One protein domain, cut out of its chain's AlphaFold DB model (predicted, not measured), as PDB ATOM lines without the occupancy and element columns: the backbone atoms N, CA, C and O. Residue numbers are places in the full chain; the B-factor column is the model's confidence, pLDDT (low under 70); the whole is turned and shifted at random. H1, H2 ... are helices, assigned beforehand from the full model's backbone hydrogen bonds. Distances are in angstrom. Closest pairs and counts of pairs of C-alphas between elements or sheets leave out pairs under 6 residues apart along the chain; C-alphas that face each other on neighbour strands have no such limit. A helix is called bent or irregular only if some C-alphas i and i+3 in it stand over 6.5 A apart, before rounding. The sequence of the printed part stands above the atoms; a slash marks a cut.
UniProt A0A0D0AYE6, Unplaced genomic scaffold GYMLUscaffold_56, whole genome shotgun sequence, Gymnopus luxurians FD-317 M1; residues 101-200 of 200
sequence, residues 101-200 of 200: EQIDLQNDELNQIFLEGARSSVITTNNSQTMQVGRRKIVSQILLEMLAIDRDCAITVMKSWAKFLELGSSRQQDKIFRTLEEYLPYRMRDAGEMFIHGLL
ATOM      1  N   GLU A 101      25.550 -10.222 -23.918       86.00
ATOM      2  CA  GLU A 101      25.550 -11.295 -22.914       86.00
ATOM      3  C   GLU A 101      26.223 -12.563 -23.464       86.00
ATOM      4  O   GLU A 101      27.055 -13.184 -22.798       86.00
ATOM      5  N   GLN A 102      25.912 -12.927 -24.708       85.06
ATOM      6  CA  GLN A 102      26.528 -14.053 -25.404       85.06
ATOM      7  C   GLN A 102      28.017 -13.821 -25.669       85.06
ATOM      8  O   GLN A 102      28.805 -14.764 -25.544       85.06
ATOM      9  N   ILE A 103      28.407 -12.593 -26.023       84.25
ATOM     10  CA  ILE A 103      29.813 -12.213 -26.209       84.25
ATOM     11  C   ILE A 103      30.576 -12.351 -24.893       84.25
ATOM     12  O   ILE A 103      31.633 -12.985 -24.862       84.25
ATOM     13  N   ASP A 104      30.040 -11.800 -23.802       86.00
ATOM     14  CA  ASP A 104      30.677 -11.865 -22.487       86.00
ATOM     15  C   ASP A 104      30.870 -13.315 -22.034       86.00
ATOM     16  O   ASP A 104      31.972 -13.682 -21.621       86.00
ATOM     17  N   LEU A 105      29.852 -14.163 -22.207       85.06
ATOM     18  CA  LEU A 105      29.932 -15.586 -21.878       85.06
ATOM     19  C   LEU A 105      31.053 -16.300 -22.651       85.06
ATOM     20  O   LEU A 105      31.803 -17.089 -22.074       85.06
ATOM     21  N   GLN A 106      31.175 -16.036 -23.953       84.19
ATOM     22  CA  GLN A 106      32.193 -16.673 -24.792       84.19
ATOM     23  C   GLN A 106      33.603 -16.171 -24.479       84.19
ATOM     24  O   GLN A 106      34.535 -16.971 -24.372       84.19
ATOM     25  N   ASN A 107      33.753 -14.863 -24.282       86.88
ATOM     26  CA  ASN A 107      35.023 -14.264 -23.899       86.88
ATOM     27  C   ASN A 107      35.490 -14.766 -22.532       86.88
ATOM     28  O   ASN A 107      36.672 -15.059 -22.364       86.88
ATOM     29  N   ASP A 108      34.583 -14.902 -21.564       86.50
ATOM     30  CA  ASP A 108      34.907 -15.416 -20.235       86.50
ATOM     31  C   ASP A 108      35.354 -16.884 -20.290       86.50
ATOM     32  O   ASP A 108      36.325 -17.252 -19.624       86.50
ATOM     33  N   GLU A 109      34.716 -17.711 -21.124       85.12
ATOM     34  CA  GLU A 109      35.121 -19.106 -21.332       85.12
ATOM     35  C   GLU A 109      36.536 -19.207 -21.923       85.12
ATOM     36  O   GLU A 109      37.386 -19.932 -21.394       85.12
ATOM     37  N   LEU A 110      36.822 -18.462 -22.994       86.69
ATOM     38  CA  LEU A 110      38.150 -18.470 -23.611       86.69
ATOM     39  C   LEU A 110      39.220 -17.905 -22.670       86.69
ATOM     40  O   LEU A 110      40.313 -18.468 -22.560       86.69
ATOM     41  N   ASN A 111      38.896 -16.847 -21.926       87.31
ATOM     42  CA  ASN A 111      39.798 -16.254 -20.947       87.31
ATOM     43  C   ASN A 111      40.164 -17.249 -19.833       87.31
ATOM     44  O   ASN A 111      41.327 -17.340 -19.437       87.31
ATOM     45  N   GLN A 112      39.208 -18.059 -19.362       85.62
ATOM     46  CA  GLN A 112      39.495 -19.127 -18.399       85.62
ATOM     47  C   GLN A 112      40.515 -20.132 -18.945       85.62
ATOM     48  O   GLN A 112      41.468 -20.458 -18.238       85.62
ATOM     49  N   ILE A 113      40.379 -20.561 -20.204       85.38
ATOM     50  CA  ILE A 113      41.326 -21.494 -20.841       85.38
ATOM     51  C   ILE A 113      42.734 -20.886 -20.889       85.38
ATOM     52  O   ILE A 113      43.710 -21.554 -20.535       85.38
ATOM     53  N   PHE A 114      42.852 -19.613 -21.277       87.25
ATOM     54  CA  PHE A 114      44.140 -18.919 -21.320       87.25
ATOM     55  C   PHE A 114      44.780 -18.790 -19.935       87.25
ATOM     56  O   PHE A 114      45.976 -19.050 -19.780       87.25
ATOM     57  N   LEU A 115      43.999 -18.448 -18.909       85.75
ATOM     58  CA  LEU A 115      44.490 -18.341 -17.534       85.75
ATOM     59  C   LEU A 115      44.889 -19.702 -16.947       85.75
ATOM     60  O   LEU A 115      45.909 -19.790 -16.257       85.75
ATOM     61  N   GLU A 116      44.126 -20.763 -17.215       83.94
ATOM     62  CA  GLU A 116      44.457 -22.136 -16.809       83.94
ATOM     63  C   GLU A 116      45.760 -22.609 -17.466       83.94
ATOM     64  O   GLU A 116      46.672 -23.076 -16.767       83.94
ATOM     65  N   GLY A 117      45.883 -22.417 -18.784       79.94
ATOM     66  CA  GLY A 117      47.078 -22.750 -19.556       79.94
ATOM     67  C   GLY A 117      48.312 -21.980 -19.086       79.94
ATOM     68  O   GLY A 117      49.355 -22.584 -18.828       79.94
ATOM     69  N   ALA A 118      48.186 -20.669 -18.861       81.31
ATOM     70  CA  ALA A 118      49.288 -19.828 -18.399       81.31
ATOM     71  C   ALA A 118      49.766 -20.178 -16.979       81.31
ATOM     72  O   ALA A 118      50.947 -20.010 -16.671       81.31
ATOM     73  N   ARG A 119      48.867 -20.644 -16.097       83.56
ATOM     74  CA  ARG A 119      49.199 -21.002 -14.704       83.56
ATOM     75  C   ARG A 119      49.787 -22.400 -14.569       83.56
ATOM     76  O   ARG A 119      50.711 -22.590 -13.785       83.56
ATOM     77  N   SER A 120      49.211 -23.378 -15.265       75.69
ATOM     78  CA  SER A 120      49.490 -24.799 -15.021       75.69
ATOM     79  C   SER A 120      50.209 -25.499 -16.173       75.69
ATOM     80  O   SER A 120      50.786 -26.565 -15.970       75.69
ATOM     81  N   SER A 121      50.172 -24.923 -17.379       71.44
ATOM     82  CA  SER A 121      50.544 -25.593 -18.634       71.44
ATOM     83  C   SER A 121      49.801 -26.918 -18.875       71.44
ATOM     84  O   SER A 121      50.233 -27.725 -19.693       71.44
ATOM     85  N   VAL A 122      48.690 -27.148 -18.168       68.12
ATOM     86  CA  VAL A 122      47.792 -28.289 -18.344       68.12
ATOM     87  C   VAL A 122      46.467 -27.743 -18.847       68.12
ATOM     88  O   VAL A 122      45.853 -26.898 -18.202       68.12
ATOM     89  N   ILE A 123      46.026 -28.224 -20.006       70.44
ATOM     90  CA  ILE A 123      44.785 -27.777 -20.637       70.44
ATOM     91  C   ILE A 123      43.854 -28.979 -20.744       70.44
ATOM     92  O   ILE A 123      44.200 -29.996 -21.344       70.44
ATOM     93  N   THR A 124      42.681 -28.882 -20.119       64.44
ATOM     94  CA  THR A 124      41.687 -29.959 -20.110       64.44
ATOM     95  C   THR A 124      40.781 -29.878 -21.335       64.44
ATOM     96  O   THR A 124      40.122 -28.864 -21.589       64.44
ATOM     97  N   THR A 125      40.714 -30.976 -22.088       58.62
ATOM     98  CA  THR A 125      39.790 -31.144 -23.211       58.62
ATOM     99  C   THR A 125      38.561 -31.934 -22.753       58.62
ATOM    100  O   THR A 125      38.670 -33.057 -22.267       58.62
ATOM    101  N   ASN A 126      37.371 -31.343 -22.890       56.62
ATOM    102  CA  ASN A 126      36.101 -32.039 -22.669       56.62
ATOM    103  C   ASN A 126      35.572 -32.607 -23.998       56.62
ATOM    104  O   ASN A 126      35.769 -32.012 -25.055       56.62
ATOM    105  N   ASN A 127      34.892 -33.759 -23.943       50.91
ATOM    106  CA  ASN A 127      34.465 -34.543 -25.116       50.91
ATOM    107  C   ASN A 127      33.004 -34.308 -25.570       50.91
ATOM    108  O   ASN A 127      32.462 -35.121 -26.317       50.91
ATOM    109  N   SER A 128      32.327 -33.244 -25.127       50.06
ATOM    110  CA  SER A 128      30.967 -32.913 -25.591       50.06
ATOM    111  C   SER A 128      30.962 -32.242 -26.981       50.06
ATOM    112  O   SER A 128      31.975 -31.739 -27.448       50.06
ATOM    113  N   GLN A 129      29.823 -32.263 -27.680       52.56
ATOM    114  CA  GLN A 129      29.665 -31.726 -29.046       52.56
ATOM    115  C   GLN A 129      28.738 -30.498 -29.065       52.56
ATOM    116  O   GLN A 129      27.678 -30.518 -29.682       52.56
ATOM    117  N   THR A 130      29.103 -29.430 -28.355       62.62
ATOM    118  CA  THR A 130      28.455 -28.113 -28.510       62.62
ATOM    119  C   THR A 130      29.414 -27.149 -29.208       62.62
ATOM    120  O   THR A 130      30.626 -27.356 -29.157       62.62
ATOM    121  N   MET A 131      28.903 -26.081 -29.834       58.88
ATOM    122  CA  MET A 131      29.744 -25.056 -30.484       58.88
ATOM    123  C   MET A 131      30.810 -24.484 -29.535       58.88
ATOM    124  O   MET A 131      31.964 -24.313 -29.923       58.88
ATOM    125  N   GLN A 132      30.431 -24.252 -28.273       67.62
ATOM    126  CA  GLN A 132      31.331 -23.828 -27.193       67.62
ATOM    127  C   GLN A 132      32.486 -24.821 -27.006       67.62
ATOM    128  O   GLN A 132      33.659 -24.450 -27.024       67.62
ATOM    129  N   VAL A 133      32.172 -26.118 -26.956       74.44
ATOM    130  CA  VAL A 133      33.179 -27.172 -26.787       74.44
ATOM    131  C   VAL A 133      34.074 -27.295 -28.019       74.44
ATOM    132  O   VAL A 133      35.267 -27.568 -27.884       74.44
ATOM    133  N   GLY A 134      33.535 -27.035 -29.211       83.88
ATOM    134  CA  GLY A 134      34.314 -26.964 -30.442       83.88
ATOM    135  C   GLY A 134      35.376 -25.871 -30.416       83.88
ATOM    136  O   GLY A 134      36.546 -26.146 -30.686       83.88
ATOM    137  N   ARG A 135      35.000 -24.653 -30.010       87.38
ATOM    138  CA  ARG A 135      35.943 -23.529 -29.871       87.38
ATOM    139  C   ARG A 135      36.979 -23.808 -28.795       87.38
ATOM    140  O   ARG A 135      38.173 -23.692 -29.058       87.38
ATOM    141  N   ARG A 136      36.543 -24.278 -27.620       86.06
ATOM    142  CA  ARG A 136      37.442 -24.705 -26.539       86.06
ATOM    143  C   ARG A 136      38.449 -25.740 -27.022       86.06
ATOM    144  O   ARG A 136      39.623 -25.650 -26.673       86.06
ATOM    145  N   LYS A 137      38.014 -26.712 -27.826       87.94
ATOM    146  CA  LYS A 137      38.889 -27.743 -28.391       87.94
ATOM    147  C   LYS A 137      39.951 -27.144 -29.307       87.94
ATOM    148  O   LYS A 137      41.121 -27.480 -29.145       87.94
ATOM    149  N   ILE A 138      39.554 -26.261 -30.222       93.06
ATOM    150  CA  ILE A 138      40.482 -25.593 -31.141       93.06
ATOM    151  C   ILE A 138      41.496 -24.750 -30.362       93.06
ATOM    152  O   ILE A 138      42.697 -24.927 -30.541       93.06
ATOM    153  N   VAL A 139      41.034 -23.906 -29.437       92.25
ATOM    154  CA  VAL A 139      41.920 -23.061 -28.623       92.25
ATOM    155  C   VAL A 139      42.870 -23.906 -27.780       92.25
ATOM    156  O   VAL A 139      44.069 -23.658 -27.774       92.25
ATOM    157  N   SER A 140      42.375 -24.962 -27.134       89.81
ATOM    158  CA  SER A 140      43.228 -25.870 -26.357       89.81
ATOM    159  C   SER A 140      44.335 -26.487 -27.213       89.81
ATOM    160  O   SER A 140      45.478 -26.570 -26.771       89.81
ATOM    161  N   GLN A 141      44.005 -26.891 -28.442       92.31
ATOM    162  CA  GLN A 141      44.970 -27.448 -29.383       92.31
ATOM    163  C   GLN A 141      46.034 -26.417 -29.779       92.31
ATOM    164  O   GLN A 141      47.218 -26.747 -29.744       92.31
ATOM    165  N   ILE A 142      45.633 -25.170 -30.073       95.12
ATOM    166  CA  ILE A 142      46.567 -24.078 -30.391       95.12
ATOM    167  C   ILE A 142      47.599 -23.925 -29.273       95.12
ATOM    168  O   ILE A 142      48.805 -23.949 -29.509       95.12
ATOM    169  N   LEU A 143      47.119 -23.810 -28.037       93.62
ATOM    170  CA  LEU A 143      47.973 -23.569 -26.881       93.62
ATOM    171  C   LEU A 143      48.912 -24.749 -26.592       93.62
ATOM    172  O   LEU A 143      50.064 -24.528 -26.229       93.62
ATOM    173  N   LEU A 144      48.447 -25.992 -26.761       92.69
ATOM    174  CA  LEU A 144      49.285 -27.185 -26.596       92.69
ATOM    175  C   LEU A 144      50.390 -27.264 -27.660       92.69
ATOM    176  O   LEU A 144      51.525 -27.598 -27.323       92.69
ATOM    177  N   GLU A 145      50.084 -26.932 -28.917       95.56
ATOM    178  CA  GLU A 145      51.081 -26.871 -29.995       95.56
ATOM    179  C   GLU A 145      52.111 -25.763 -29.735       95.56
ATOM    180  O   GLU A 145      53.314 -26.015 -29.803       95.56
ATOM    181  N   MET A 146      51.665 -24.569 -29.330       95.69
ATOM    182  CA  MET A 146      52.563 -23.469 -28.960       95.69
ATOM    183  C   MET A 146      53.475 -23.839 -27.780       95.69
ATOM    184  O   MET A 146      54.679 -23.604 -27.846       95.69
ATOM    185  N   LEU A 147      52.933 -24.463 -26.724       94.44
ATOM    186  CA  LEU A 147      53.714 -24.923 -25.566       94.44
ATOM    187  C   LEU A 147      54.777 -25.961 -25.943       94.44
ATOM    188  O   LEU A 147      55.838 -25.994 -25.319       94.44
ATOM    189  N   ALA A 148      54.486 -26.822 -26.921       95.69
ATOM    190  CA  ALA A 148      55.420 -27.837 -27.397       95.69
ATOM    191  C   ALA A 148      56.579 -27.240 -28.214       95.69
ATOM    192  O   ALA A 148      57.667 -27.814 -28.221       95.69
ATOM    193  N   ILE A 149      56.351 -26.102 -28.878       96.19
ATOM    194  CA  ILE A 149      57.361 -25.377 -29.660       96.19
ATOM    195  C   ILE A 149      58.221 -24.495 -28.750       96.19
ATOM    196  O   ILE A 149      59.445 -24.603 -28.750       96.19
ATOM    197  N   ASP A 150      57.585 -23.613 -27.977       95.38
ATOM    198  CA  ASP A 150      58.262 -22.662 -27.099       95.38
ATOM    199  C   ASP A 150      57.369 -22.317 -25.907       95.38
ATOM    200  O   ASP A 150      56.421 -21.533 -25.999       95.38
ATOM    201  N   ARG A 151      57.685 -22.922 -24.763       94.00
ATOM    202  CA  ARG A 151      56.878 -22.803 -23.550       94.00
ATOM    203  C   ARG A 151      56.782 -21.369 -23.033       94.00
ATOM    204  O   ARG A 151      55.700 -20.948 -22.626       94.00
ATOM    205  N   ASP A 152      57.892 -20.641 -23.009       94.06
ATOM    206  CA  ASP A 152      57.954 -19.321 -22.376       94.06
ATOM    207  C   ASP A 152      57.260 -18.270 -23.249       94.06
ATOM    208  O   ASP A 152      56.470 -17.458 -22.745       94.06
ATOM    209  N   CYS A 153      57.466 -18.343 -24.569       94.25
ATOM    210  CA  CYS A 153      56.692 -17.555 -25.523       94.25
ATOM    211  C   CYS A 153      55.200 -17.894 -25.421       94.25
ATOM    212  O   CYS A 153      54.396 -16.986 -25.235       94.25
ATOM    213  N   ALA A 154      54.818 -19.176 -25.437       94.31
ATOM    214  CA  ALA A 154      53.414 -19.592 -25.363       94.31
ATOM    215  C   ALA A 154      52.702 -19.078 -24.100       94.31
ATOM    216  O   ALA A 154      51.570 -18.603 -24.176       94.31
ATOM    217  N   ILE A 155      53.360 -19.105 -22.936       92.75
ATOM    218  CA  ILE A 155      52.807 -18.530 -21.698       92.75
ATOM    219  C   ILE A 155      52.598 -17.014 -21.837       92.75
ATOM    220  O   ILE A 155      51.622 -16.474 -21.310       92.75
ATOM    221  N   THR A 156      53.499 -16.319 -22.531       93.25
ATOM    222  CA  THR A 156      53.373 -14.879 -22.803       93.25
ATOM    223  C   THR A 156      52.188 -14.594 -23.726       93.25
ATOM    224  O   THR A 156      51.369 -13.733 -23.396       93.25
ATOM    225  N   VAL A 157      52.022 -15.381 -24.795       93.88
ATOM    226  CA  VAL A 157      50.859 -15.317 -25.699       93.88
ATOM    227  C   VAL A 157      49.556 -15.485 -24.920       93.88
ATOM    228  O   VAL A 157      48.676 -14.631 -24.995       93.88
ATOM    229  N   MET A 158      49.456 -16.529 -24.088       93.00
ATOM    230  CA  MET A 158      48.259 -16.797 -23.281       93.00
ATOM    231  C   MET A 158      47.911 -15.636 -22.348       93.00
ATOM    232  O   MET A 158      46.744 -15.279 -22.219       93.00
ATOM    233  N   LYS A 159      48.907 -15.013 -21.707       91.56
ATOM    234  CA  LYS A 159      48.676 -13.835 -20.856       91.56
ATOM    235  C   LYS A 159      48.188 -12.636 -21.670       91.56
ATOM    236  O   LYS A 159      47.291 -11.933 -21.208       91.56
ATOM    237  N   SER A 160      48.758 -12.415 -22.856       92.12
ATOM    238  CA  SER A 160      48.343 -11.331 -23.751       92.12
ATOM    239  C   SER A 160      46.900 -11.521 -24.219       92.12
ATOM    240  O   SER A 160      46.088 -10.607 -24.110       92.12
ATOM    241  N   TRP A 161      46.539 -12.733 -24.644       93.56
ATOM    242  CA  TRP A 161      45.189 -13.048 -25.112       93.56
ATOM    243  C   TRP A 161      44.150 -13.071 -23.984       93.56
ATOM    244  O   TRP A 161      43.029 -12.607 -24.177       93.56
ATOM    245  N   ALA A 162      44.521 -13.513 -22.779       90.19
ATOM    246  CA  ALA A 162      43.678 -13.356 -21.594       90.19
ATOM    247  C   ALA A 162      43.371 -11.874 -21.324       90.19
ATOM    248  O   ALA A 162      42.218 -11.487 -21.127       90.19
ATOM    249  N   LYS A 163      44.402 -11.017 -21.382       88.81
ATOM    250  CA  LYS A 163      44.238  -9.572 -21.195       88.81
ATOM    251  C   LYS A 163      43.403  -8.938 -22.306       88.81
ATOM    252  O   LYS A 163      42.581  -8.073 -22.011       88.81
ATOM    253  N   PHE A 164      43.580  -9.392 -23.545       88.81
ATOM    254  CA  PHE A 164      42.784  -8.978 -24.694       88.81
ATOM    255  C   PHE A 164      41.292  -9.254 -24.476       88.81
ATOM    256  O   PHE A 164      40.495  -8.340 -24.620       88.81
ATOM    257  N   LEU A 165      40.913 -10.461 -24.042       87.25
ATOM    258  CA  LEU A 165      39.507 -10.807 -23.783       87.25
ATOM    259  C   LEU A 165      38.926 -10.139 -22.524       87.25
ATOM    260  O   LEU A 165      37.726  -9.869 -22.446       87.25
ATOM    261  N   GLU A 166      39.761  -9.868 -21.519       83.56
ATOM    262  CA  GLU A 166      39.362  -9.119 -20.321       83.56
ATOM    263  C   GLU A 166      39.062  -7.651 -20.659       83.56
ATOM    264  O   GLU A 166      38.071  -7.092 -20.194       83.56
ATOM    265  N   LEU A 167      39.916  -7.026 -21.474       79.00
ATOM    266  CA  LEU A 167      39.822  -5.611 -21.847       79.00
ATOM    267  C   LEU A 167      39.141  -5.368 -23.197       79.00
ATOM    268  O   LEU A 167      39.134  -4.223 -23.667       79.00
ATOM    269  N   GLY A 168      38.624  -6.429 -23.813       71.88
ATOM    270  CA  GLY A 168      38.103  -6.432 -25.169       71.88
ATOM    271  C   GLY A 168      37.040  -5.362 -25.362       71.88
ATOM    272  O   GLY A 168      36.100  -5.223 -24.581       71.88
ATOM    273  N   SER A 169      37.198  -4.609 -26.436       67.75
ATOM    274  CA  SER A 169      36.201  -3.699 -27.007       67.75
ATOM    275  C   SER A 169      34.846  -4.354 -27.256       67.75
ATOM    276  O   SER A 169      33.826  -3.688 -27.118       67.75
ATOM    277  N   SER A 170      34.821  -5.662 -27.524       68.31
ATOM    278  CA  SER A 170      33.601  -6.456 -27.670       68.31
ATOM    279  C   SER A 170      32.697  -6.410 -26.427       68.31
ATOM    280  O   SER A 170      31.564  -6.859 -26.492       68.31
ATOM    281  N   ARG A 171      33.178  -5.884 -25.287       71.12
ATOM    282  CA  ARG A 171      32.393  -5.609 -24.065       71.12
ATOM    283  C   ARG A 171      31.725  -4.229 -24.049       71.12
ATOM    284  O   ARG A 171      31.179  -3.801 -23.034       71.12
ATOM    285  N   GLN A 172      31.877  -3.468 -25.128       77.12
ATOM    286  CA  GLN A 172      31.391  -2.100 -25.287       77.12
ATOM    287  C   GLN A 172      30.787  -1.888 -26.686       77.12
ATOM    288  O   GLN A 172      30.872  -0.772 -27.198       77.12
ATOM    289  N   GLN A 173      30.192  -2.915 -27.311       71.12
ATOM    290  CA  GLN A 173      29.687  -2.808 -28.692       71.12
ATOM    291  C   GLN A 173      28.631  -1.701 -28.864       71.12
ATOM    292  O   GLN A 173      28.612  -1.019 -29.885       71.12
ATOM    293  N   ASP A 174      27.828  -1.430 -27.832       79.56
ATOM    294  CA  ASP A 174      26.807  -0.371 -27.855       79.56
ATOM    295  C   ASP A 174      27.369   1.049 -27.650       79.56
ATOM    296  O   ASP A 174      26.625   2.036 -27.567       79.56
ATOM    297  N   LYS A 175      28.690   1.196 -27.512       85.19
ATOM    298  CA  LYS A 175      29.307   2.488 -27.226       85.19
ATOM    299  C   LYS A 175      29.321   3.376 -28.467       85.19
ATOM    300  O   LYS A 175      30.023   3.128 -29.441       85.19
ATOM    301  N   ILE A 176      28.613   4.498 -28.377       90.31
ATOM    302  CA  ILE A 176      28.611   5.536 -29.409       90.31
ATOM    303  C   ILE A 176      29.743   6.531 -29.131       90.31
ATOM    304  O   ILE A 176      29.740   7.218 -28.107       90.31
ATOM    305  N   PHE A 177      30.687   6.638 -30.064       93.50
ATOM    306  CA  PHE A 177      31.784   7.608 -30.025       93.50
ATOM    307  C   PHE A 177      31.396   8.887 -30.763       93.50
ATOM    308  O   PHE A 177      30.744   8.827 -31.807       93.50
ATOM    309  N   ARG A 178      31.781  10.054 -30.234       95.75
ATOM    310  CA  ARG A 178      31.456  11.349 -30.861       95.75
ATOM    311  C   ARG A 178      32.625  11.950 -31.624       95.75
ATOM    312  O   ARG A 178      32.403  12.798 -32.485       95.75
ATOM    313  N   THR A 179      33.844  11.521 -31.315       97.06
ATOM    314  CA  THR A 179      35.057  11.978 -31.992       97.06
ATOM    315  C   THR A 179      35.997  10.819 -32.297       97.06
ATOM    316  O   THR A 179      35.899   9.734 -31.716       97.06
ATOM    317  N   LEU A 180      36.931  11.059 -33.217       96.31
ATOM    318  CA  LEU A 180      37.946  10.076 -33.573       96.31
ATOM    319  C   LEU A 180      38.904   9.822 -32.399       96.31
ATOM    320  O   LEU A 180      39.297   8.687 -32.158       96.31
ATOM    321  N   GLU A 181      39.224  10.852 -31.621       96.75
ATOM    322  CA  GLU A 181      40.102  10.768 -30.451       96.75
ATOM    323  C   GLU A 181      39.519   9.867 -29.356       96.75
ATOM    324  O   GLU A 181      40.262   9.170 -28.667       96.75
ATOM    325  N   GLU A 182      38.192   9.845 -29.208       93.56
ATOM    326  CA  GLU A 182      37.505   8.924 -28.298       93.56
ATOM    327  C   GLU A 182      37.489   7.487 -28.842       93.56
ATOM    328  O   GLU A 182      37.574   6.531 -28.065       93.56
ATOM    329  N   TYR A 183      37.370   7.335 -30.166       93.06
ATOM    330  CA  TYR A 183      37.260   6.045 -30.849       93.06
ATOM    331  C   TYR A 183      38.596   5.308 -30.971       93.06
ATOM    332  O   TYR A 183      38.647   4.103 -30.738       93.06
ATOM    333  N   LEU A 184      39.693   5.996 -31.297       94.38
ATOM    334  CA  LEU A 184      40.977   5.348 -31.592       94.38
ATOM    335  C   LEU A 184      41.503   4.462 -30.445       94.38
ATOM    336  O   LEU A 184      41.843   3.310 -30.718       94.38
ATOM    337  N   PRO A 185      41.506   4.883 -29.162       90.88
ATOM    338  CA  PRO A 185      41.945   4.019 -28.064       90.88
ATOM    339  C   PRO A 185      41.051   2.793 -27.847       90.88
ATOM    340  O   PRO A 185      41.469   1.823 -27.211       90.88
ATOM    341  N   TYR A 186      39.793   2.852 -28.287       90.56
ATOM    342  CA  TYR A 186      38.911   1.691 -28.334       90.56
ATOM    343  C   TYR A 186      39.281   0.800 -29.522       90.56
ATOM    344  O   TYR A 186      39.558  -0.382 -29.322       90.56
ATOM    345  N   ARG A 187      39.383   1.371 -30.731       91.56
ATOM    346  CA  ARG A 187      39.620   0.610 -31.962       91.56
ATOM    347  C   ARG A 187      40.995  -0.042 -32.016       91.56
ATOM    348  O   ARG A 187      41.109  -1.105 -32.595       91.56
ATOM    349  N   MET A 188      42.024   0.525 -31.389       91.25
ATOM    350  CA  MET A 188      43.331  -0.142 -31.275       91.25
ATOM    351  C   MET A 188      43.231  -1.481 -30.536       91.25
ATOM    352  O   MET A 188      43.805  -2.478 -30.967       91.25
ATOM    353  N   ARG A 189      42.458  -1.512 -29.443       88.62
ATOM    354  CA  ARG A 189      42.195  -2.751 -28.706       88.62
ATOM    355  C   ARG A 189      41.339  -3.686 -29.540       88.62
ATOM    356  O   ARG A 189      41.721  -4.829 -29.697       88.62
ATOM    357  N   ASP A 190      40.257  -3.176 -30.111       88.19
ATOM    358  CA  ASP A 190      39.312  -3.922 -30.950       88.19
ATOM    359  C   ASP A 190      39.941  -4.558 -32.187       88.19
ATOM    360  O   ASP A 190      39.689  -5.716 -32.481       88.19
ATOM    361  N   ALA A 191      40.849  -3.846 -32.850       89.50
ATOM    362  CA  ALA A 191      41.619  -4.354 -33.978       89.50
ATOM    363  C   ALA A 191      42.673  -5.403 -33.572       89.50
ATOM    364  O   ALA A 191      43.430  -5.870 -34.419       89.50
ATOM    365  N   GLY A 192      42.753  -5.765 -32.286       90.31
ATOM    366  CA  GLY A 192      43.556  -6.887 -31.824       90.31
ATOM    367  C   GLY A 192      45.012  -6.554 -31.511       90.31
ATOM    368  O   GLY A 192      45.852  -7.439 -31.634       90.31
ATOM    369  N   GLU A 193      45.351  -5.339 -31.059       90.38
ATOM    370  CA  GLU A 193      46.737  -4.977 -30.683       90.38
ATOM    371  C   GLU A 193      47.398  -6.037 -29.778       90.38
ATOM    372  O   GLU A 193      48.495  -6.517 -30.058       90.38
ATOM    373  N   MET A 194      46.708  -6.458 -28.712       87.94
ATOM    374  CA  MET A 194      47.210  -7.477 -27.777       87.94
ATOM    375  C   MET A 194      47.233  -8.886 -28.384       87.94
ATOM    376  O   MET A 194      48.054  -9.717 -27.987       87.94
ATOM    377  N   PHE A 195      46.340  -9.165 -29.334       90.75
ATOM    378  CA  PHE A 195      46.318 -10.431 -30.057       90.75
ATOM    379  C   PHE A 195      47.554 -10.557 -30.950       90.75
ATOM    380  O   PHE A 195      48.315 -11.514 -30.793       90.75
ATOM    381  N   ILE A 196      47.805  -9.544 -31.786       89.44
ATOM    382  CA  ILE A 196      48.965  -9.466 -32.681       89.44
ATOM    383  C   ILE A 196      50.268  -9.400 -31.890       89.44
ATOM    384  O   ILE A 196      51.217 -10.087 -32.248       89.44
ATOM    385  N   HIS A 197      50.319  -8.660 -30.776       88.56
ATOM    386  CA  HIS A 197      51.501  -8.642 -29.909       88.56
ATOM    387  C   HIS A 197      51.892 -10.042 -29.418       88.56
ATOM    388  O   HIS A 197      53.075 -10.339 -29.320       88.56
ATOM    389  N   GLY A 198      50.914 -10.909 -29.137       85.88
ATOM    390  CA  GLY A 198      51.182 -12.299 -28.770       85.88
ATOM    391  C   GLY A 198      51.678 -13.171 -29.930       85.88
ATOM    392  O   GLY A 198      52.220 -14.237 -29.679       85.88
ATOM    393  N   LEU A 199      51.491 -12.757 -31.185       86.31
ATOM    394  CA  LEU A 199      51.930 -13.503 -32.370       86.31
ATOM    395  C   LEU A 199      53.327 -13.098 -32.876       86.31
ATOM    396  O   LEU A 199      53.870 -13.797 -33.736       86.31
ATOM    397  N   LEU A 200      53.885 -11.992 -32.371       78.38
ATOM    398  CA  LEU A 200      55.238 -11.499 -32.671       78.38
ATOM    399  C   LEU A 200      56.292 -12.162 -31.774       78.38
ATOM    400  O   LEU A 200      57.382 -12.474 -32.308       78.38
TER     401      LEU A 200
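This is residues 101 to 200 of the 200 residues of an uncharacterized protein of Gymnopus luxurians FD-317 M1 (UniProt A0A0D0AYE6). Three helices, H1, H2 and H3, form a small bundle, their centres set as a triangle, and the short last helix H5 packs on H3 and runs back along it. H4 and the long loop of residues 167 to 179 before it lie at one end of the domain, beyond the bundle, and make much of its length. The printed part has 100 residues with five named helices, in the order H1, H2, H3, H4, H5, and no named strand; the class is all helix. The whole is only just compact, close to loose, with a radius of gyration of the C-alphas of 14.9 A, and only just flat, spanning 45 by 31 by 17 A.

Find C-alpha 101 at (25.550, -11.295, -22.914); from there H1, the longest helix, residues 101 to 120, runs 28.6 A to C-alpha 120 at (49.490, -24.799, -15.021). Next look at H2, residues 131 to 149, 27.6 A long, and H3, residues 151 to 166, 22.5 A long. H4, residues 180 to 190, measures 14.3 A and is only just irregular: C-alphas 182 and 185 are 6.6 A apart. H5, residues 193 to 199, measures 10.1 A and ends at C-alpha 199, (51.930, -13.503, -32.370).

Start at H1, in the bundle of H1, H2 and H3, three helices grouped together. H1 touches H3 at a shallow tilt of 24 degrees, opposite ways; their closest C-alphas, those of Asn 111 and Ala 162, are 4.9 A apart. H1 touches H2, the same way at a shallow tilt of 28 degrees, closest at the C-alphas of Leu 110 and Arg 136, 6.9 A. H2 and H3 are a helical hairpin, opposite ways at a shallow tilt of 33 degrees, only just short of steep. Look for where they touch at residues 143 to 147 of H2 and 153 to 158 of H3 alone; the closest C-alphas, those of Leu 147 and Ala 154, are 5.3 A apart. H3 is the hub, touching three helices; the third is H5, opposite ways at a shallow tilt of 20 degrees, with the closest C-alphas, those of Val 157 and Gly 198, 4.3 A apart. H3 and H4 are close but not clearly touching, with the closest C-alphas, those of Phe 164 and Arg 189, at 7.4 A. H4 and H5 meet only through their link, and both are apart from H1 and H2. In H1, H2, H3 and H5 every O i to N i+4 pair is within hydrogen-bond range; in H4, 4 of 7 are.

The two C-alphas farthest apart, those of Asn 127 and Thr 179, are 47.0 A from each other. The printed part has no cut, and it ends at residue 200, the chain's last. Follow residues 167 to 179 for the long link, H3 to H4; the links H2 to H3 and H4 to H5 are tight, and H1 to H2 is short. The mean pLDDT of the printed part is 84.7; look for values under 70 at residue 122, residues 124 to 132 and residues 169 to 170.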